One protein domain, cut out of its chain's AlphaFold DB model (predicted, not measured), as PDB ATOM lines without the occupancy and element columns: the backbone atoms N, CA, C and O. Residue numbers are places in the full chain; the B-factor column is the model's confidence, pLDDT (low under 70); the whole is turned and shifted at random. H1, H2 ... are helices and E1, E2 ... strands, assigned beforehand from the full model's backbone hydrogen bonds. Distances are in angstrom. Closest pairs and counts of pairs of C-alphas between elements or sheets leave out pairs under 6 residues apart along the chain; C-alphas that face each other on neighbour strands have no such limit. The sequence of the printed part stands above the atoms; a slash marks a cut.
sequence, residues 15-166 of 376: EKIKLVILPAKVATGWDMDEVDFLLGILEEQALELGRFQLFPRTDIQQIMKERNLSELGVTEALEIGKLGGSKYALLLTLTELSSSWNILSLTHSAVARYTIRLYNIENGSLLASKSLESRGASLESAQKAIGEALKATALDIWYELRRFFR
ATOM      1  N   GLU A  15      60.008  97.208  72.356       88.00
ATOM      2  CA  GLU A  15      59.928  97.655  73.750       88.00
ATOM      3  C   GLU A  15      58.827  96.899  74.513       88.00
ATOM      4  O   GLU A  15      58.019  96.187  73.914       88.00
ATOM      5  N   LYS A  16      58.776  97.043  75.846       90.50
ATOM      6  CA  LYS A  16      57.727  96.396  76.645       90.50
ATOM      7  C   LYS A  16      56.338  96.915  76.271       90.50
ATOM      8  O   LYS A  16      56.081  98.115  76.287       90.50
ATOM      9  N   ILE A  17      55.414  95.990  76.046       90.94
ATOM     10  CA  ILE A  17      54.034  96.266  75.663       90.94
ATOM     11  C   ILE A  17      53.124  96.178  76.882       90.94
ATOM     12  O   ILE A  17      53.138  95.189  77.611       90.94
ATOM     13  N   LYS A  18      52.273  97.187  77.068       91.62
ATOM     14  CA  LYS A  18      51.190  97.118  78.051       91.62
ATOM     15  C   LYS A  18      50.047  96.256  77.514       91.62
ATOM     16  O   LYS A  18      49.455  96.600  76.486       91.62
ATOM     17  N   LEU A  19      49.770  95.147  78.191       93.00
ATOM     18  CA  LEU A  19      48.782  94.140  77.806       93.00
ATOM     19  C   LEU A  19      47.801  93.928  78.961       93.00
ATOM     20  O   LEU A  19      48.216  93.762  80.105       93.00
ATOM     21  N   VAL A  20      46.510  93.873  78.653       91.56
ATOM     22  CA  VAL A  20      45.488  93.412  79.596       91.56
ATOM     23  C   VAL A  20      45.005  92.025  79.174       91.56
ATOM     24  O   VAL A  20      44.776  91.783  77.987       91.56
ATOM     25  N   ILE A  21      44.873  91.106  80.130       90.50
ATOM     26  CA  ILE A  21      44.360  89.749  79.914       90.50
ATOM     27  C   ILE A  21      43.030  89.645  80.655       90.50
ATOM     28  O   ILE A  21      42.962  89.955  81.840       90.50
ATOM     29  N   LEU A  22      41.964  89.275  79.946       86.69
ATOM     30  CA  LEU A  22      40.598  89.365  80.458       86.69
ATOM     31  C   LEU A  22      39.815  88.075  80.198       86.69
ATOM     32  O   LEU A  22      39.835  87.566  79.070       86.69
ATOM     33  N   PRO A  23      39.065  87.568  81.191       84.31
ATOM     34  CA  PRO A  23      38.068  86.535  80.958       84.31
ATOM     35  C   PRO A  23      36.844  87.170  80.289       84.31
ATOM     36  O   PRO A  23      36.229  88.072  80.846       84.31
ATOM     37  N   ALA A  24      36.492  86.731  79.081       67.44
ATOM     38  CA  ALA A  24      35.376  87.307  78.330       67.44
ATOM     39  C   ALA A  24      34.042  86.642  78.688       67.44
ATOM     40  O   ALA A  24      33.088  87.290  79.110       67.44
ATOM     41  N   LYS A  25      33.975  85.317  78.533       70.12
ATOM     42  CA  LYS A  25      32.766  84.552  78.825       70.12
ATOM     43  C   LYS A  25      33.097  83.148  79.304       70.12
ATOM     44  O   LYS A  25      33.950  82.465  78.733       70.12
ATOM     45  N   VAL A  26      32.360  82.756  80.330       65.06
ATOM     46  CA  VAL A  26      32.314  81.434  80.943       65.06
ATOM     47  C   VAL A  26      30.946  80.876  80.533       65.06
ATOM     48  O   VAL A  26      29.920  81.482  80.829       65.06
ATOM     49  N   ALA A  27      30.888  79.809  79.734       60.72
ATOM     50  CA  ALA A  27      29.617  79.150  79.453       60.72
ATOM     51  C   ALA A  27      29.027  78.592  80.758       60.72
ATOM     52  O   ALA A  27      29.727  78.345  81.737       60.72
ATOM     53  N   THR A  28      27.707  78.440  80.778       52.81
ATOM     54  CA  THR A  28      26.946  78.090  81.979       52.81
ATOM     55  C   THR A  28      27.429  76.789  82.618       52.81
ATOM     56  O   THR A  28      27.468  75.760  81.943       52.81
ATOM     57  N   GLY A  29      27.690  76.830  83.929       49.97
ATOM     58  CA  GLY A  29      27.986  75.651  84.750       49.97
ATOM     59  C   GLY A  29      29.439  75.499  85.200       49.97
ATOM     60  O   GLY A  29      29.791  74.414  85.654       49.97
ATOM     61  N   TRP A  30      30.275  76.534  85.071       61.62
ATOM     62  CA  TRP A  30      31.686  76.482  85.476       61.62
ATOM     63  C   TRP A  30      31.974  77.377  86.677       61.62
ATOM     64  O   TRP A  30      31.277  78.370  86.898       61.62
ATOM     65  N   ASP A  31      32.995  76.999  87.437       68.12
ATOM     66  CA  ASP A  31      33.432  77.701  88.632       68.12
ATOM     67  C   ASP A  31      34.477  78.778  88.255       68.12
ATOM     68  O   ASP A  31      35.255  78.663  87.301       68.12
ATOM     69  N   MET A  32      34.382  79.922  88.930       73.25
ATOM     70  CA  MET A  32      35.276  81.059  88.715       73.25
ATOM     71  C   MET A  32      36.696  80.720  89.165       73.25
ATOM     72  O   MET A  32      37.648  81.285  88.627       73.25
ATOM     73  N   ASP A  33      36.840  79.756  90.073       80.69
ATOM     74  CA  ASP A  33      38.123  79.302  90.590       80.69
ATOM     75  C   ASP A  33      39.024  78.707  89.486       80.69
ATOM     76  O   ASP A  33      40.225  78.985  89.469       80.69
ATOM     77  N   GLU A  34      38.495  77.961  88.500       82.69
ATOM     78  CA  GLU A  34      39.316  77.446  87.388       82.69
ATOM     79  C   GLU A  34      39.775  78.538  86.422       82.69
ATOM     80  O   GLU A  34      40.905  78.508  85.919       82.69
ATOM     81  N   VAL A  35      38.902  79.507  86.141       81.62
ATOM     82  CA  VAL A  35      39.241  80.658  85.295       81.62
ATOM     83  C   VAL A  35      40.318  81.489  85.980       81.62
ATOM     84  O   VAL A  35      41.308  81.872  85.355       81.62
ATOM     85  N   ASP A  36      40.157  81.704  87.279       83.56
ATOM     86  CA  ASP A  36      41.085  82.433  88.124       83.56
ATOM     87  C   ASP A  36      42.440  81.724  88.250       83.56
ATOM     88  O   ASP A  36      43.481  82.392  88.238       83.56
ATOM     89  N   PHE A  37      42.439  80.390  88.317       87.75
ATOM     90  CA  PHE A  37      43.643  79.564  88.289       87.75
ATOM     91  C   PHE A  37      44.394  79.698  86.960       87.75
ATOM     92  O   PHE A  37      45.598  79.960  86.958       87.75
ATOM     93  N   LEU A  38      43.692  79.587  85.824       88.62
ATOM     94  CA  LEU A  38      44.294  79.772  84.500       88.62
ATOM     95  C   LEU A  38      44.889  81.176  84.345       88.62
ATOM     96  O   LEU A  38      46.024  81.309  83.891       88.62
ATOM     97  N   LEU A  39      44.145  82.219  84.725       88.81
ATOM     98  CA  LEU A  39      44.619  83.603  84.645       88.81
ATOM     99  C   LEU A  39      45.885  83.816  85.479       88.81
ATOM    100  O   LEU A  39      46.817  84.450  84.993       88.81
ATOM    101  N   GLY A  40      45.958  83.233  86.680       88.62
ATOM    102  CA  GLY A  40      47.160  83.295  87.515       88.62
ATOM    103  C   GLY A  40      48.395  82.710  86.822       88.62
ATOM    104  O   GLY A  40      49.436  83.364  86.772       88.62
ATOM    105  N   ILE A  41      48.267  81.522  86.216       90.12
ATOM    106  CA  ILE A  41      49.367  80.894  85.462       90.12
ATOM    107  C   ILE A  41      49.753  81.753  84.249       90.12
ATOM    108  O   ILE A  41      50.935  81.956  83.976       90.12
ATOM    109  N   LEU A  42      48.766  82.267  83.513       90.56
ATOM    110  CA  LEU A  42      49.001  83.083  82.321       90.56
ATOM    111  C   LEU A  42      49.711  84.398  82.635       90.56
ATOM    112  O   LEU A  42      50.565  84.820  81.858       90.56
ATOM    113  N   GLU A  43      49.364  85.049  83.741       89.56
ATOM    114  CA  GLU A  43      50.023  86.278  84.181       89.56
ATOM    115  C   GLU A  43      51.497  86.032  84.486       89.56
ATOM    116  O   GLU A  43      52.356  86.755  83.980       89.56
ATOM    117  N   GLU A  44      51.798  84.978  85.245       89.75
ATOM    118  CA  GLU A  44      53.172  84.569  85.534       89.75
ATOM    119  C   GLU A  44      53.940  84.293  84.235       89.75
ATOM    120  O   GLU A  44      54.965  84.925  83.971       89.75
ATOM    121  N   GLN A  45      53.395  83.446  83.361       88.56
ATOM    122  CA  GLN A  45      54.023  83.071  82.093       88.56
ATOM    123  C   GLN A  45      54.210  84.262  81.135       88.56
ATOM    124  O   GLN A  45      55.225  84.365  80.439       88.56
ATOM    125  N   ALA A  46      53.255  85.192  81.079       88.81
ATOM    126  CA  ALA A  46      53.372  86.396  80.262       88.81
ATOM    127  C   ALA A  46      54.407  87.378  80.841       88.81
ATOM    128  O   ALA A  46      55.182  87.970  80.085       88.81
ATOM    129  N   LEU A  47      54.492  87.528  82.165       88.94
ATOM    130  CA  LEU A  47      55.558  88.308  82.800       88.94
ATOM    131  C   LEU A  47      56.933  87.665  82.577       88.94
ATOM    132  O   LEU A  47      57.897  88.376  82.275       88.94
ATOM    133  N   GLU A  48      57.017  86.333  82.631       85.31
ATOM    134  CA  GLU A  48      58.226  85.574  82.313       85.31
ATOM    135  C   GLU A  48      58.701  85.806  80.877       85.31
ATOM    136  O   GLU A  48      59.906  85.796  80.637       85.31
ATOM    137  N   LEU A  49      57.824  86.099  79.910       86.12
ATOM    138  CA  LEU A  49      58.271  86.453  78.554       86.12
ATOM    139  C   LEU A  49      59.111  87.734  78.510       86.12
ATOM    140  O   LEU A  49      59.816  87.963  77.527       86.12
ATOM    141  N   GLY A  50      59.030  88.582  79.541       86.44
ATOM    142  CA  GLY A  50      59.784  89.831  79.652       86.44
ATOM    143  C   GLY A  50      59.312  90.943  78.709       86.44
ATOM    144  O   GLY A  50      59.823  92.058  78.789       86.44
ATOM    145  N   ARG A  51      58.321  90.665  77.851       89.44
ATOM    146  CA  ARG A  51      57.783  91.576  76.824       89.44
ATOM    147  C   ARG A  51      56.600  92.392  77.279       89.44
ATOM    148  O   ARG A  51      56.286  93.391  76.642       89.44
ATOM    149  N   PHE A  52      55.953  91.976  78.357       92.50
ATOM    150  CA  PHE A  52      54.691  92.555  78.767       92.50
ATOM    151  C   PHE A  52      54.820  93.325  80.078       92.50
ATOM    152  O   PHE A  52      55.601  92.987  80.970       92.50
ATOM    153  N   GLN A  53      54.046  94.396  80.167       90.81
ATOM    154  CA  GLN A  53      53.619  95.013  81.411       90.81
ATOM    155  C   GLN A  53      52.134  94.703  81.529       90.81
ATOM    156  O   GLN A  53      51.337  95.205  80.735       90.81
ATOM    157  N   LEU A  54      51.779  93.816  82.454       90.50
ATOM    158  CA  LEU A  54      50.389  93.415  82.612       90.50
ATOM    159  C   LEU A  54      49.632  94.440  83.445       90.50
ATOM    160  O   LEU A  54      50.165  94.977  84.418       90.50
ATOM    161  N   PHE A  55      48.392  94.702  83.052       86.38
ATOM    162  CA  PHE A  55      47.475  95.446  83.900       86.38
ATOM    163  C   PHE A  55      47.045  94.556  85.085       86.38
ATOM    164  O   PHE A  55      46.626  93.423  84.838       86.38
ATOM    165  N   PRO A  56      47.174  95.010  86.349       83.31
ATOM    166  CA  PRO A  56      46.976  94.145  87.509       83.31
ATOM    167  C   PRO A  56      45.551  93.606  87.612       83.31
ATOM    168  O   PRO A  56      44.572  94.343  87.494       83.31
ATOM    169  N   ARG A  57      45.425  92.317  87.920       79.88
ATOM    170  CA  ARG A  57      44.123  91.656  88.049       79.88
ATOM    171  C   ARG A  57      43.273  92.178  89.197       79.88
ATOM    172  O   ARG A  57      42.056  92.263  89.055       79.88
ATOM    173  N   THR A  58      43.900  92.564  90.305       80.44
ATOM    174  CA  THR A  58      43.215  93.204  91.438       80.44
ATOM    175  C   THR A  58      42.458  94.451  90.994       80.44
ATOM    176  O   THR A  58      41.316  94.663  91.399       80.44
ATOM    177  N   ASP A  59      43.062  95.224  90.094       83.00
ATOM    178  CA  ASP A  59      42.505  96.476  89.599       83.00
ATOM    179  C   ASP A  59      41.376  96.190  88.599       83.00
ATOM    180  O   ASP A  59      40.332  96.836  88.643       83.00
ATOM    181  N   ILE A  60      41.525  95.158  87.755       81.12
ATOM    182  CA  ILE A  60      40.453  94.661  86.871       81.12
ATOM    183  C   ILE A  60      39.235  94.239  87.697       81.12
ATOM    184  O   ILE A  60      38.121  94.671  87.412       81.12
ATOM    185  N   GLN A  61      39.436  93.426  88.735       78.62
ATOM    186  CA  GLN A  61      38.360  92.948  89.606       78.62
ATOM    187  C   GLN A  61      37.673  94.098  90.344       78.62
ATOM    188  O   GLN A  61      36.445  94.113  90.453       78.62
ATOM    189  N   GLN A  62      38.442  95.082  90.814       81.44
ATOM    190  CA  GLN A  62      37.888  96.287  91.422       81.44
ATOM    191  C   GLN A  62      37.022  97.063  90.420       81.44
ATOM    192  O   GLN A  62      35.879  97.380  90.743       81.44
ATOM    193  N   ILE A  63      37.508  97.297  89.196       80.38
ATOM    194  CA  ILE A  63      36.744  97.981  88.143       80.38
ATOM    195  C   ILE A  63      35.465  97.204  87.808       80.38
ATOM    196  O   ILE A  63      34.391  97.798  87.723       80.38
ATOM    197  N   MET A  64      35.550  95.880  87.653       77.19
ATOM    198  CA  MET A  64      34.383  95.036  87.382       77.19
ATOM    199  C   MET A  64      33.342  95.140  88.501       77.19
ATOM    200  O   MET A  64      32.157  95.312  88.221       77.19
ATOM    201  N   LYS A  65      33.779  95.119  89.765       80.31
ATOM    202  CA  LYS A  65      32.902  95.267  90.931       80.31
ATOM    203  C   LYS A  65      32.266  96.656  91.004       80.31
ATOM    204  O   LYS A  65      31.064  96.759  91.227       80.31
ATOM    205  N   GLU A  66      33.042  97.718  90.792       80.81
ATOM    206  CA  GLU A  66      32.555  99.106  90.793       80.81
ATOM    207  C   GLU A  66      31.557  99.378  89.661       80.81
ATOM    208  O   GLU A  66      30.629 100.172  89.819       80.81
ATOM    209  N   ARG A  67      31.726  98.703  88.521       76.94
ATOM    210  CA  ARG A  67      30.856  98.820  87.343       76.94
ATOM    211  C   ARG A  67      29.721  97.795  87.311       76.94
ATOM    212  O   ARG A  67      28.932  97.819  86.372       76.94
ATOM    213  N   ASN A  68      29.618  96.939  88.330       72.69
ATOM    214  CA  ASN A  68      28.639  95.853  88.424       72.69
ATOM    215  C   ASN A  68      28.640  94.929  87.185       72.69
ATOM    216  O   ASN A  68      27.585  94.539  86.682       72.69
ATOM    217  N   LEU A  69      29.833  94.617  86.670       68.88
ATOM    218  CA  LEU A  69      30.043  93.747  85.514       68.88
ATOM    219  C   LEU A  69      30.277  92.307  85.980       68.88
ATOM    220  O   LEU A  69      31.245  92.033  86.686       68.88
ATOM    221  N   SER A  70      29.403  91.388  85.564       61.94
ATOM    222  CA  SER A  70      29.536  89.947  85.827       61.94
ATOM    223  C   SER A  70      30.196  89.173  84.679       61.94
ATOM    224  O   SER A  70      30.747  88.103  84.904       61.94
ATOM    225  N   GLU A  71      30.153  89.706  83.454       65.00
ATOM    226  CA  GLU A  71      30.785  89.152  82.249       65.00
ATOM    227  C   GLU A  71      31.434  90.295  81.454       65.00
ATOM    228  O   GLU A  71      30.951  91.430  81.505       65.00
ATOM    229  N   LEU A  72      32.510  90.013  80.711       70.00
ATOM    230  CA  LEU A  72      33.179  91.011  79.873       70.00
ATOM    231  C   LEU A  72      32.918  90.732  78.395       70.00
ATOM    232  O   LEU A  72      33.473  89.813  77.789       70.00
ATOM    233  N   GLY A  73      32.104  91.581  77.777       72.50
ATOM    234  CA  GLY A  73      32.051  91.668  76.329       72.50
ATOM    235  C   GLY A  73      33.302  92.341  75.759       72.50
ATOM    236  O   GLY A  73      34.220  92.772  76.462       72.50
ATOM    237  N   VAL A  74      33.342  92.435  74.428       77.00
ATOM    238  CA  VAL A  74      34.444  93.101  73.715       77.00
ATOM    239  C   VAL A  74      34.516  94.583  74.095       77.00
ATOM    240  O   VAL A  74      35.607  95.105  74.295       77.00
ATOM    241  N   THR A  75      33.373  95.257  74.229       81.25
ATOM    242  CA  THR A  75      33.307  96.690  74.547       81.25
ATOM    243  C   THR A  75      33.873  96.980  75.934       81.25
ATOM    244  O   THR A  75      34.756  97.824  76.073       81.25
ATOM    245  N   GLU A  76      33.436  96.230  76.943       81.81
ATOM    246  CA  GLU A  76      33.878  96.370  78.331       81.81
ATOM    247  C   GLU A  76      35.376  96.069  78.451       81.81
ATOM    248  O   GLU A  76      36.115  96.783  79.130       81.81
ATOM    249  N   ALA A  77      35.856  95.054  77.729       78.69
ATOM    250  CA  ALA A  77      37.268  94.711  77.701       78.69
ATOM    251  C   ALA A  77      38.146  95.822  77.103       78.69
ATOM    252  O   ALA A  77      39.237  96.099  77.609       78.69
ATOM    253  N   LEU A  78      37.667  96.492  76.049       82.75
ATOM    254  CA  LEU A  78      38.352  97.645  75.466       82.75
ATOM    255  C   LEU A  78      38.368  98.835  76.434       82.75
ATOM    256  O   LEU A  78      39.386  99.514  76.539       82.75
ATOM    257  N   GLU A  79      37.279  99.085  77.162       84.00
ATOM    258  CA  GLU A  79      37.211 100.160  78.158       84.00
ATOM    259  C   GLU A  79      38.158  99.927  79.339       84.00
ATOM    260  O   GLU A  79      38.935 100.821  79.679       84.00
ATOM    261  N   ILE A  80      38.164  98.719  79.914       82.88
ATOM    262  CA  ILE A  80      39.113  98.336  80.972       82.88
ATOM    263  C   ILE A  80      40.549  98.476  80.461       82.88
ATOM    264  O   ILE A  80      41.403  99.045  81.140       82.88
ATOM    265  N   GLY A  81      40.808  98.031  79.229       81.56
ATOM    266  CA  GLY A  81      42.098  98.204  78.579       81.56
ATOM    267  C   GLY A  81      42.529  99.670  78.463       81.56
ATOM    268  O   GLY A  81      43.682  99.988  78.763       81.56
ATOM    269  N   LYS A  82      41.610 100.574  78.092       86.25
ATOM    270  CA  LYS A  82      41.864 102.026  78.037       86.25
ATOM    271  C   LYS A  82      42.164 102.602  79.419       86.25
ATOM    272  O   LYS A  82      43.126 103.353  79.551       86.25
ATOM    273  N   LEU A  83      41.385 102.230  80.438       84.38
ATOM    274  CA  LEU A  83      41.599 102.664  81.824       84.38
ATOM    275  C   LEU A  83      42.975 102.234  82.343       84.38
ATOM    276  O   LEU A  83      43.672 103.023  82.974       84.38
ATOM    277  N   GLY A  84      43.394 101.013  82.011       78.19
ATOM    278  CA  GLY A  84      44.709 100.491  82.367       78.19
ATOM    279  C   GLY A  84      45.869 101.002  81.511       78.19
ATOM    280  O   GLY A  84      47.012 100.592  81.721       78.19
ATOM    281  N   GLY A  85      45.609 101.862  80.519       85.00
ATOM    282  CA  GLY A  85      46.620 102.343  79.575       85.00
ATOM    283  C   GLY A  85      47.273 101.222  78.761       85.00
ATOM    284  O   GLY A  85      48.432 101.347  78.360       85.00
ATOM    285  N   SER A  86      46.564 100.108  78.563       90.88
ATOM    286  CA  SER A  86      47.034  98.980  77.765       90.88
ATOM    287  C   SER A  86      46.903  99.284  76.277       90.88
ATOM    288  O   SER A  86      45.961  99.942  75.839       90.88
ATOM    289  N   LYS A  87      47.851  98.787  75.479       91.75
ATOM    290  CA  LYS A  87      47.818  98.923  74.015       91.75
ATOM    291  C   LYS A  87      46.992  97.809  73.370       91.75
ATOM    292  O   LYS A  87      46.318  98.031  72.364       91.75
ATOM    293  N   TYR A  88      47.024  96.623  73.977       93.75
ATOM    294  CA  TYR A  88      46.296  95.451  73.506       93.75
ATOM    295  C   TYR A  88      45.514  94.776  74.630       93.75
ATOM    296  O   TYR A  88      45.913  94.838  75.794       93.75
ATOM    297  N   ALA A  89      44.424  94.108  74.255       92.44
ATOM    298  CA  ALA A  89      43.617  93.277  75.141       92.44
ATOM    299  C   ALA A  89      43.561  91.842  74.612       92.44
ATOM    300  O   ALA A  89      43.199  91.626  73.453       92.44
ATOM    301  N   LEU A  90      43.905  90.869  75.455       92.94
ATOM    302  CA  LEU A  90      43.715  89.447  75.191       92.94
ATOM    303  C   LEU A  90      42.454  88.969  75.911       92.94
ATOM    304  O   LEU A  90      42.418  88.907  77.137       92.94
ATOM    305  N   LEU A  91      41.429  88.616  75.145       90.75
ATOM    306  CA  LEU A  91      40.179  88.073  75.661       90.75
ATOM    307  C   LEU A  91      40.204  86.549  75.591       90.75
ATOM    308  O   LEU A  91      40.396  85.972  74.519       90.75
ATOM    309  N   LEU A  92      39.947  85.912  76.730       90.38
ATOM    310  CA  LEU A  92      39.865  84.466  76.902       90.38
ATOM    311  C   LEU A  92      38.397  84.057  76.996       90.38
ATOM    312  O   LEU A  92      37.689  84.446  77.919       90.38
ATOM    313  N   THR A  93      37.916  83.282  76.030       88.44
ATOM    314  CA  THR A  93      36.575  82.685  76.079       88.44
ATOM    315  C   THR A  93      36.713  81.195  76.317       88.44
ATOM    316  O   THR A  93      37.206  80.491  75.436       88.44
ATOM    317  N   LEU A  94      36.270  80.710  77.472       86.62
ATOM    318  CA  LEU A  94      36.171  79.274  77.702       86.62
ATOM    319  C   LEU A  94      34.930  78.761  76.959       86.62
ATOM    320  O   LEU A  94      33.857  79.358  77.018       86.62
ATOM    321  N   THR A  95      35.093  77.693  76.187       87.12
ATOM    322  CA  THR A  95      34.021  77.094  75.369       87.12
ATOM    323  C   THR A  95      33.643  75.695  75.833       87.12
ATOM    324  O   THR A  95      32.487  75.311  75.691       87.12
ATOM    325  N   GLU A  96      34.578  74.969  76.441       88.31
ATOM    326  CA  GLU A  96      34.317  73.673  77.057       88.31
ATOM    327  C   GLU A  96      35.343  73.407  78.152       88.31
ATOM    328  O   GLU A  96      36.542  73.516  77.907       88.31
ATOM    329  N   LEU A  97      34.880  73.014  79.331       89.00
ATOM    330  CA  LEU A  97      35.718  72.399  80.346       89.00
ATOM    331  C   LEU A  97      34.961  71.197  80.890       89.00
ATOM    332  O   LEU A  97      33.874  71.339  81.449       89.00
ATOM    333  N   SER A  98      35.489  70.006  80.653       89.38
ATOM    334  CA  SER A  98      34.834  68.763  81.044       89.38
ATOM    335  C   SER A  98      35.862  67.750  81.518       89.38
ATOM    336  O   SER A  98      37.022  67.780  81.109       89.38
ATOM    337  N   SER A  99      35.441  66.850  82.402       90.62
ATOM    338  CA  SER A  99      36.241  65.712  82.841       90.62
ATOM    339  C   SER A  99      35.381  64.463  82.866       90.62
ATOM    340  O   SER A  99      34.229  64.489  83.294       90.62
ATOM    341  N   SER A 100      35.950  63.353  82.410       92.25
ATOM    342  CA  SER A 100      35.299  62.048  82.385       92.25
ATOM    343  C   SER A 100      36.283  60.960  82.794       92.25
ATOM    344  O   SER A 100      37.492  61.089  82.605       92.25
ATOM    345  N   TRP A 101      35.775  59.885  83.392       90.50
ATOM    346  CA  TRP A 101      36.586  58.698  83.633       90.50
ATOM    347  C   TRP A 101      36.774  57.935  82.322       90.50
ATOM    348  O   TRP A 101      35.797  57.543  81.682       90.50
ATOM    349  N   ASN A 102      38.025  57.715  81.926       85.56
ATOM    350  CA  ASN A 102      38.359  56.893  80.775       85.56
ATOM    351  C   ASN A 102      38.655  55.466  81.243       85.56
ATOM    352  O   ASN A 102      39.667  55.207  81.891       85.56
ATOM    353  N   ILE A 103      37.766  54.540  80.882       77.25
ATOM    354  CA  ILE A 103      37.848  53.127  81.270       77.25
ATOM    355  C   ILE A 103      39.064  52.438  80.631       77.25
ATOM    356  O   ILE A 103      39.637  51.548  81.246       77.25
ATOM    357  N   LEU A 104      39.485  52.857  79.433       76.25
ATOM    358  CA  LEU A 104      40.608  52.237  78.722       76.25
ATOM    359  C   LEU A 104      41.960  52.610  79.331       76.25
ATOM    360  O   LEU A 104      42.859  51.781  79.377       76.25
ATOM    361  N   SER A 105      42.118  53.856  79.778       72.69
ATOM    362  CA  SER A 105      43.367  54.331  80.382       72.69
ATOM    363  C   SER A 105      43.353  54.311  81.909       72.69
ATOM    364  O   SER A 105      44.357  54.672  82.510       72.69
ATOM    365  N   LEU A 106      42.234  53.914  82.530       84.25
ATOM    366  CA  LEU A 106      42.007  53.932  83.981       84.25
ATOM    367  C   LEU A 106      42.360  55.283  84.626       84.25
ATOM    368  O   LEU A 106      42.901  55.345  85.725       84.25
ATOM    369  N   THR A 107      42.062  56.379  83.928       84.62
ATOM    370  CA  THR A 107      42.378  57.747  84.361       84.62
ATOM    371  C   THR A 107      41.172  58.656  84.195       84.62
ATOM    372  O   THR A 107      40.419  58.535  83.226       84.62
ATOM    373  N   HIS A 108      41.061  59.676  85.040       90.00
ATOM    374  CA  HIS A 108      40.276  60.858  84.709       90.00
ATOM    375  C   HIS A 108      40.941  61.604  83.551       90.00
ATOM    376  O   HIS A 108      42.125  61.925  83.621       90.00
ATOM    377  N   SER A 109      40.181  61.873  82.495       92.25
ATOM    378  CA  SER A 109      40.590  62.660  81.336       92.25
ATOM    379  C   SER A 109      39.770  63.938  81.300       92.25
ATOM    380  O   SER A 109      38.540  63.877  81.254       92.25
ATOM    381  N   ALA A 110      40.449  65.076  81.267       92.94
ATOM    382  CA  ALA A 110      39.833  66.383  81.130       92.94
ATOM    383  C   ALA A 110      40.160  67.017  79.777       92.94
ATOM    384  O   ALA A 110      41.248  66.823  79.228       92.94
ATOM    385  N   VAL A 111      39.208  67.784  79.256       93.00
ATOM    386  CA  VAL A 111      39.339  68.564  78.027       93.00
ATOM    387  C   VAL A 111      39.014  70.013  78.352       93.00
ATOM    388  O   VAL A 111      37.976  70.300  78.944       93.00
ATOM    389  N   ALA A 112      39.906  70.911  77.943       91.38
ATOM    390  CA  ALA A 112      39.738  72.351  78.031       91.38
ATOM    391  C   ALA A 112      39.774  72.941  76.616       91.38
ATOM    392  O   ALA A 112      40.749  72.762  75.886       91.38
ATOM    393  N   ARG A 113      38.716  73.647  76.212       92.56
ATOM    394  CA  ARG A 113      38.645  74.370  74.940       92.56
ATOM    395  C   ARG A 113      38.458  75.848  75.186       92.56
ATOM    396  O   ARG A 113      37.442  76.264  75.746       92.56
ATOM    397  N   TYR A 114      39.386  76.639  74.670       90.38
ATOM    398  CA  TYR A 114      39.367  78.091  74.765       90.38
ATOM    399  C   TYR A 114      39.418  78.729  73.385       90.38
ATOM    400  O   TYR A 114      39.967  78.184  72.435       90.38
ATOM    401  N   THR A 115      38.876  79.933  73.274       91.81
ATOM    402  CA  THR A 115      39.160  80.836  72.163       91.81
ATOM    403  C   THR A 115      39.828  82.082  72.714       91.81
ATOM    404  O   THR A 115      39.239  82.789  73.532       91.81
ATOM    405  N   ILE A 116      41.043  82.356  72.244       92.69
ATOM    406  CA  ILE A 116      41.748  83.605  72.512       92.69
ATOM    407  C   ILE A 116      41.499  84.597  71.387       92.69
ATOM    408  O   ILE A 116      41.493  84.227  70.211       92.69
ATOM    409  N   ARG A 117      41.303  85.863  71.748       93.19
ATOM    410  CA  ARG A 117      41.152  86.974  70.806       93.19
ATOM    411  C   ARG A 117      42.008  88.148  71.243       93.19
ATOM    412  O   ARG A 117      41.891  88.600  72.375       93.19
ATOM    413  N   LEU A 118      42.847  88.642  70.343       93.75
ATOM    414  CA  LEU A 118      43.706  89.794  70.572       93.75
ATOM    415  C   LEU A 118      43.110  91.023  69.895       93.75
ATOM    416  O   LEU A 118      42.891  91.007  68.685       93.75
ATOM    417  N   TYR A 119      42.911  92.092  70.655       91.94
ATOM    418  CA  TYR A 119      42.375  93.353  70.158       91.94
ATOM    419  C   TYR A 119      43.375  94.494  70.308       91.94
ATOM    420  O   TYR A 119      44.119  94.562  71.289       91.94
ATOM    421  N   ASN A 120      43.344  95.425  69.358       92.25
ATOM    422  CA  ASN A 120      43.910  96.755  69.528       92.25
ATOM    423  C   ASN A 120      42.917  97.610  70.330       92.25
ATOM    424  O   ASN A 120      41.760  97.754  69.938       92.25
ATOM    425  N   ILE A 121      43.369  98.177  71.447       91.56
ATOM    426  CA  ILE A 121      42.501  98.932  72.360       91.56
ATOM    427  C   ILE A 121      42.102 100.301  71.794       91.56
ATOM    428  O   ILE A 121      40.995 100.782  72.043       91.56
ATOM    429  N   GLU A 122      42.989 100.933  71.028       88.75
ATOM    430  CA  GLU A 122      42.796 102.281  70.494       88.75
ATOM    431  C   GLU A 122      41.613 102.327  69.523       88.75
ATOM    432  O   GLU A 122      40.702 103.141  69.687       88.75
ATOM    433  N   ASN A 123      41.591 101.404  68.558       88.56
ATOM    434  CA  ASN A 123      40.588 101.371  67.492       88.56
ATOM    435  C   ASN A 123      39.573 100.217  67.608       88.56
ATOM    436  O   ASN A 123      38.661 100.130  66.789       88.56
ATOM    437  N   GLY A 124      39.723  99.327  68.594       86.81
ATOM    438  CA  GLY A 124      38.830  98.186  68.823       86.81
ATOM    439  C   GLY A 124      38.947  97.049  67.803       86.81
ATOM    440  O   GLY A 124      38.128  96.130  67.817       86.81
ATOM    441  N   SER A 125      39.934  97.087  66.903       91.12
ATOM    442  CA  SER A 125      40.091  96.065  65.863       91.12
ATOM    443  C   SER A 125      40.563  94.726  66.436       91.12
ATOM    444  O   SER A 125      41.437  94.672  67.303       91.12
ATOM    445  N   LEU A 126      39.991  93.633  65.925       91.56
ATOM    446  CA  LEU A 126      40.463  92.274  66.185       91.56
ATOM    447  C   LEU A 126      41.726  92.026  65.353       91.56
ATOM    448  O   LEU A 126      41.667  92.026  64.126       91.56
ATOM    449  N   LEU A 127      42.850  91.797  66.024       91.75
ATOM    450  CA  LEU A 127      44.148  91.547  65.398       91.75
ATOM    451  C   LEU A 127      44.390  90.057  65.151       91.75
ATOM    452  O   LEU A 127      44.950  89.679  64.128       91.75
ATOM    453  N   ALA A 128      43.976  89.207  66.093       91.19
ATOM    454  CA  ALA A 128      44.148  87.763  65.986       91.19
ATOM    455  C   ALA A 128      43.072  87.011  66.771       91.19
ATOM    456  O   ALA A 128      42.562  87.499  67.778       91.19
ATOM    457  N   SER A 129      42.741  85.799  66.327       92.31
ATOM    458  CA  SER A 129      41.826  84.895  67.025       92.31
ATOM    459  C   SER A 129      42.264  83.454  66.813       92.31
ATOM    460  O   SER A 129      42.545  83.054  65.682       92.31
ATOM    461  N   LYS A 130      42.278  82.654  67.879       93.75
ATOM    462  CA  LYS A 130      42.663  81.242  67.817       93.75
ATOM    463  C   LYS A 130      41.840  80.417  68.797       93.75
ATOM    464  O   LYS A 130      41.715  80.784  69.960       93.75
ATOM    465  N   SER A 131      41.294  79.302  68.322       93.25
ATOM    466  CA  SER A 131      40.711  78.273  69.184       93.25
ATOM    467  C   SER A 131      41.776  77.241  69.544       93.25
ATOM    468  O   SER A 131      42.562  76.833  68.683       93.25
ATOM    469  N   LEU A 132      41.795  76.863  70.815       93.19
ATOM    470  CA  LEU A 132      42.745  75.967  71.458       93.19
ATOM    471  C   LEU A 132      41.966  74.815  72.098       93.19
ATOM    472  O   LEU A 132      40.881  75.028  72.641       93.19
ATOM    473  N   GLU A 133      42.521  73.611  72.020       94.69
ATOM    474  CA  GLU A 133      42.045  72.430  72.740       94.69
ATOM    475  C   GLU A 133      43.245  71.806  73.439       94.69
ATOM    476  O   GLU A 133      44.204  71.405  72.780       94.69
ATOM    477  N   SER A 134      43.155  71.685  74.756       93.00
ATOM    478  CA  SER A 134      44.195  71.099  75.591       93.00
ATOM    479  C   SER A 134      43.583  69.998  76.454       93.00
ATOM    480  O   SER A 134      42.385  69.998  76.758       93.00
ATOM    481  N   ARG A 135      44.399  69.009  76.816       92.81
ATOM    482  CA  ARG A 135      43.954  67.817  77.546       92.81
ATOM    483  C   ARG A 135      44.794  67.613  78.791       92.81
ATOM    484  O   ARG A 135      45.985  67.901  78.787       92.81
ATOM    485  N   GLY A 136      44.164  67.080  79.828       90.31
ATOM    486  CA  GLY A 136      44.813  66.693  81.074       90.31
ATOM    487  C   GLY A 136      44.379  65.296  81.486       90.31
ATOM    488  O   GLY A 136      43.270  64.864  81.163       90.31
ATOM    489  N   ALA A 137      45.250  64.577  82.188       89.44
ATOM    490  CA  ALA A 137      44.955  63.240  82.685       89.44
ATOM    491  C   ALA A 137      45.447  63.077  84.124       89.44
ATOM    492  O   ALA A 137      46.497  63.601  84.491       89.44
ATOM    493  N   SER A 138      44.690  62.348  84.942       89.50
ATOM    494  CA  SER A 138      45.062  62.045  86.325       89.50
ATOM    495  C   SER A 138      44.472  60.716  86.787       89.50
ATOM    496  O   SER A 138      43.307  60.421  86.522       89.50
ATOM    497  N   LEU A 139      45.262  59.936  87.524       84.75
ATOM    498  CA  LEU A 139      44.798  58.730  88.222       84.75
ATOM    499  C   LEU A 139      44.029  59.063  89.511       84.75
ATOM    500  O   LEU A 139      43.263  58.242  89.997       84.75
ATOM    501  N   GLU A 140      44.240  60.255  90.075       86.62
ATOM    502  CA  GLU A 140      43.763  60.594  91.422       86.62
ATOM    503  C   GLU A 140      42.345  61.161  91.429       86.62
ATOM    504  O   GLU A 140      41.531  60.788  92.269       86.62
ATOM    505  N   SER A 141      42.053  62.117  90.543       92.00
ATOM    506  CA  SER A 141      40.769  62.821  90.556       92.00
ATOM    507  C   SER A 141      40.494  63.598  89.271       92.00
ATOM    508  O   SER A 141      41.410  64.001  88.546       92.00
ATOM    509  N   ALA A 142      39.208  63.875  89.039       89.81
ATOM    510  CA  ALA A 142      38.735  64.759  87.977       89.81
ATOM    511  C   ALA A 142      39.311  66.180  88.099       89.81
ATOM    512  O   ALA A 142      39.766  66.733  87.101       89.81
ATOM    513  N   GLN A 143      39.370  66.743  89.312       90.81
ATOM    514  CA  GLN A 143      39.885  68.101  89.522       90.81
ATOM    515  C   GLN A 143      41.367  68.215  89.161       90.81
ATOM    516  O   GLN A 143      41.792  69.198  88.558       90.81
ATOM    517  N   LYS A 144      42.164  67.185  89.471       91.12
ATOM    518  CA  LYS A 144      43.576  67.162  89.081       91.12
ATOM    519  C   LYS A 144      43.732  67.061  87.563       91.12
ATOM    520  O   LYS A 144      44.560  67.770  87.003       91.12
ATOM    521  N   ALA A 145      42.907  66.256  86.886       91.00
ATOM    522  CA  ALA A 145      42.902  66.202  85.423       91.00
ATOM    523  C   ALA A 145      42.533  67.562  84.797       91.00
ATOM    524  O   ALA A 145      43.194  67.990  83.853       91.00
ATOM    525  N   ILE A 146      41.536  68.265  85.352       91.81
ATOM    526  CA  ILE A 146      41.161  69.632  84.950       91.81
ATOM    527  C   ILE A 146      42.339  70.593  85.137       91.81
ATOM    528  O   ILE A 146      42.699  71.300  84.200       91.81
ATOM    529  N   GLY A 147      42.991  70.569  86.302       91.00
ATOM    530  CA  GLY A 147      44.170  71.391  86.574       91.00
ATOM    531  C   GLY A 147      45.294  71.175  85.555       91.00
ATOM    532  O   GLY A 147      45.878  72.144  85.075       91.00
ATOM    533  N   GLU A 148      45.564  69.927  85.163       91.19
ATOM    534  CA  GLU A 148      46.541  69.621  84.108       91.19
ATOM    535  C   GLU A 148      46.096  70.125  82.726       91.19
ATOM    536  O   GLU A 148      46.908  70.682  81.987       91.19
ATOM    537  N   ALA A 149      44.806  70.017  82.385       92.62
ATOM    538  CA  ALA A 149      44.280  70.562  81.131       92.62
ATOM    539  C   ALA A 149      44.418  72.097  81.065       92.62
ATOM    540  O   ALA A 149      44.758  72.644  80.014       92.62
ATOM    541  N   LEU A 150      44.210  72.796  82.187       92.38
ATOM    542  CA  LEU A 150      44.372  74.252  82.291       92.38
ATOM    543  C   LEU A 150      45.843  74.680  82.226       92.38
ATOM    544  O   LEU A 150      46.155  75.651  81.543       92.38
ATOM    545  N   LYS A 151      46.765  73.938  82.854       92.00
ATOM    546  CA  LYS A 151      48.215  74.167  82.700       92.00
ATOM    547  C   LYS A 151      48.664  73.997  81.247       92.00
ATOM    548  O   LYS A 151      49.422  74.824  80.744       92.00
ATOM    549  N   ALA A 152      48.172  72.958  80.569       90.38
ATOM    550  CA  ALA A 152      48.436  72.747  79.148       90.38
ATOM    551  C   ALA A 152      47.859  73.892  78.294       90.38
ATOM    552  O   ALA A 152      48.558  74.434  77.444       90.38
ATOM    553  N   THR A 153      46.634  74.337  78.596       92.50
ATOM    554  CA  THR A 153      46.025  75.517  77.956       92.50
ATOM    555  C   THR A 153      46.884  76.766  78.147       92.50
ATOM    556  O   THR A 153      47.094  77.523  77.200       92.50
ATOM    557  N   ALA A 154      47.400  76.996  79.358       91.88
ATOM    558  CA  ALA A 154      48.250  78.144  79.648       91.88
ATOM    559  C   ALA A 154      49.518  78.138  78.781       91.88
ATOM    560  O   ALA A 154      49.836  79.142  78.144       91.88
ATOM    561  N   LEU A 155      50.174  76.975  78.671       88.94
ATOM    562  CA  LEU A 155      51.340  76.779  77.809       88.94
ATOM    563  C   LEU A 155      51.028  77.060  76.328       88.94
ATOM    564  O   LEU A 155      51.821  77.717  75.647       88.94
ATOM    565  N   ASP A 156      49.870  76.614  75.834       90.38
ATOM    566  CA  ASP A 156      49.433  76.875  74.458       90.38
ATOM    567  C   ASP A 156      49.212  78.378  74.215       90.38
ATOM    568  O   ASP A 156      49.663  78.934  73.211       90.38
ATOM    569  N   ILE A 157      48.567  79.076  75.156       91.50
ATOM    570  CA  ILE A 157      48.354  80.530  75.079       91.50
ATOM    571  C   ILE A 157      49.685  81.280  75.154       91.50
ATOM    572  O   ILE A 157      49.885  82.236  74.406       91.50
ATOM    573  N   TRP A 158      50.609  80.855  76.016       89.69
ATOM    574  CA  TRP A 158      51.955  81.422  76.104       89.69
ATOM    575  C   TRP A 158      52.694  81.336  74.764       89.69
ATOM    576  O   TRP A 158      53.330  82.305  74.335       89.69
ATOM    577  N   TYR A 159      52.559  80.213  74.056       87.25
ATOM    578  CA  TYR A 159      53.120  80.052  72.718       87.25
ATOM    579  C   TYR A 159      52.468  81.006  71.708       87.25
ATOM    580  O   TYR A 159      53.166  81.698  70.964       87.25
ATOM    581  N   GLU A 160      51.139  81.119  71.717       90.44
ATOM    582  CA  GLU A 160      50.427  82.057  70.844       90.44
ATOM    583  C   GLU A 160      50.763  83.524  71.160       90.44
ATOM    584  O   GLU A 160      50.900  84.327  70.240       90.44
ATOM    585  N   LEU A 161      51.003  83.880  72.425       90.69
ATOM    586  CA  LEU A 161      51.486  85.211  72.799       90.69
ATOM    587  C   LEU A 161      52.847  85.514  72.163       90.69
ATOM    588  O   LEU A 161      53.014  86.596  71.606       90.69
ATOM    589  N   ARG A 162      53.801  84.572  72.168       88.06
ATOM    590  CA  ARG A 162      55.087  84.756  71.461       88.06
ATOM    591  C   ARG A 162      54.892  84.945  69.959       88.06
ATOM    592  O   ARG A 162      55.547  85.798  69.364       88.06
ATOM    593  N   ARG A 163      53.956  84.205  69.359       86.38
ATOM    594  CA  ARG A 163      53.633  84.311  67.927       86.38
ATOM    595  C   ARG A 163      52.991  85.638  67.560       86.38
ATOM    596  O   ARG A 163      53.303  86.188  66.502       86.38
ATOM    597  N   PHE A 164      52.074  86.120  68.397       90.06
ATOM    598  CA  PHE A 164      51.404  87.403  68.217       90.06
ATOM    599  C   PHE A 164      52.354  88.573  68.453       90.06
ATOM    600  O   PHE A 164      52.187  89.596  67.805       90.06
ATOM    601  N   PHE A 165      53.342  88.422  69.338       91.06
ATOM    602  CA  PHE A 165      54.255  89.476  69.775       91.06
ATOM    603  C   PHE A 165      55.716  89.078  69.534       91.06
ATOM    604  O   PHE A 165      56.435  88.669  70.455       91.06
ATOM    605  N   ARG A 166      56.156  89.206  68.282       89.44
ATOM    606  CA  ARG A 166      57.465  88.734  67.815       89.44
ATOM    607  C   ARG A 166      58.560  89.741  68.121       89.44
ATOM    608  O   ARG A 166      58.379  90.933  67.897       89.44
TER     609      ARG A 166
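This is residues 15 to 166 of the 376 residues of an uncharacterized protein of Fervidobacterium islandicum (UniProt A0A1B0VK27). A twisted sheet of five strands curls round the long helix H4, and a second helix, H1, packs beside H4 on the same face. H3 is over the other face, near the end of the sheet where E3 begins and E4 ends, and H2 only grazes the sheet there; the long strands E3, E4 and E5 make most of the length. The 152 printed residues hold four named helices and five named strands in the order E1 H1 E2 H2 H3 E3 E4 E5 H4, and the class is mixed, helices and strands. The sheet is mixed, in the order E2 E1 E3 E4 E5. The whole is compact, with a radius of gyration of the C-alphas of 15.8 A and spans of 51 by 36 by 23 A.

E3, residues 88 to 102, E4, residues 107 to 120, and E5, residues 126 to 138, form a meander, each strand the antiparallel neighbour of the one before, in two hairpins. N 91 and O 117 are 2.8 A apart between E3 and E4, and N 112 and O 134 are 2.9 A apart between E4 and E5. E1, residues 17 to 25, is parallel to E3, with N 22 and O 90 at 2.9 A. The edge strand E2, residues 52 to 54, is parallel to E1, with N 53 and O 17 at 2.8 A. H4, residues 142 to 164, is on the sheet; its closest C-alphas to E5 are those of Ala 149 and Gly 136, 3.9 A apart. H1, residues 32 to 48, touches H4 at a steep tilt of 39 degrees, the same way, with the C-alphas of Leu 42 and Ala 154 closest at 5.7 A. With H3, residues 74 to 83, on the opposite face, there are three layers, helices on both faces of the sheet; the C-alphas of Gly 81 in H3 and Val 20 in E1 are closest at 6.0 A. H2, residues 57 to 66, only grazes the sheet with residues 57 to 60 and is close to H3 but not clearly touching, Ile 60 and Ile 80 having the closest C-alphas at 7.1 A. E1, H1 and E2 form a strand-helix-strand unit, two parallel neighbour strands with a helix between, and E2, H2, H3 and E3 a split one, with E1 between its strands; both crossovers are right-handed. Every O i to N i+4 pair is within hydrogen-bond range in H1, H2, H3 and H4.

From first to last C-alpha E3 measures 40.0 A, E4 41.8 A, E5 36.6 A and E1 24.5 A, while E2 has three residues. H4 measures 32.6 A, H1 24.3 A, H3 14.4 A and H2 14.0 A. E1 begins at C-alpha 17, (54.034, 96.266, 75.663), and H4 ends at C-alpha 164, (51.404, 87.403, 68.217).

The two C-alphas farthest apart are those of Leu 104 and Glu 122, 50.8 A. The printed part has no cut and no long link. The mean pLDDT of the printed part is 85.8, with residue 24, residues 26 to 31 and residues 69 to 71 under 70.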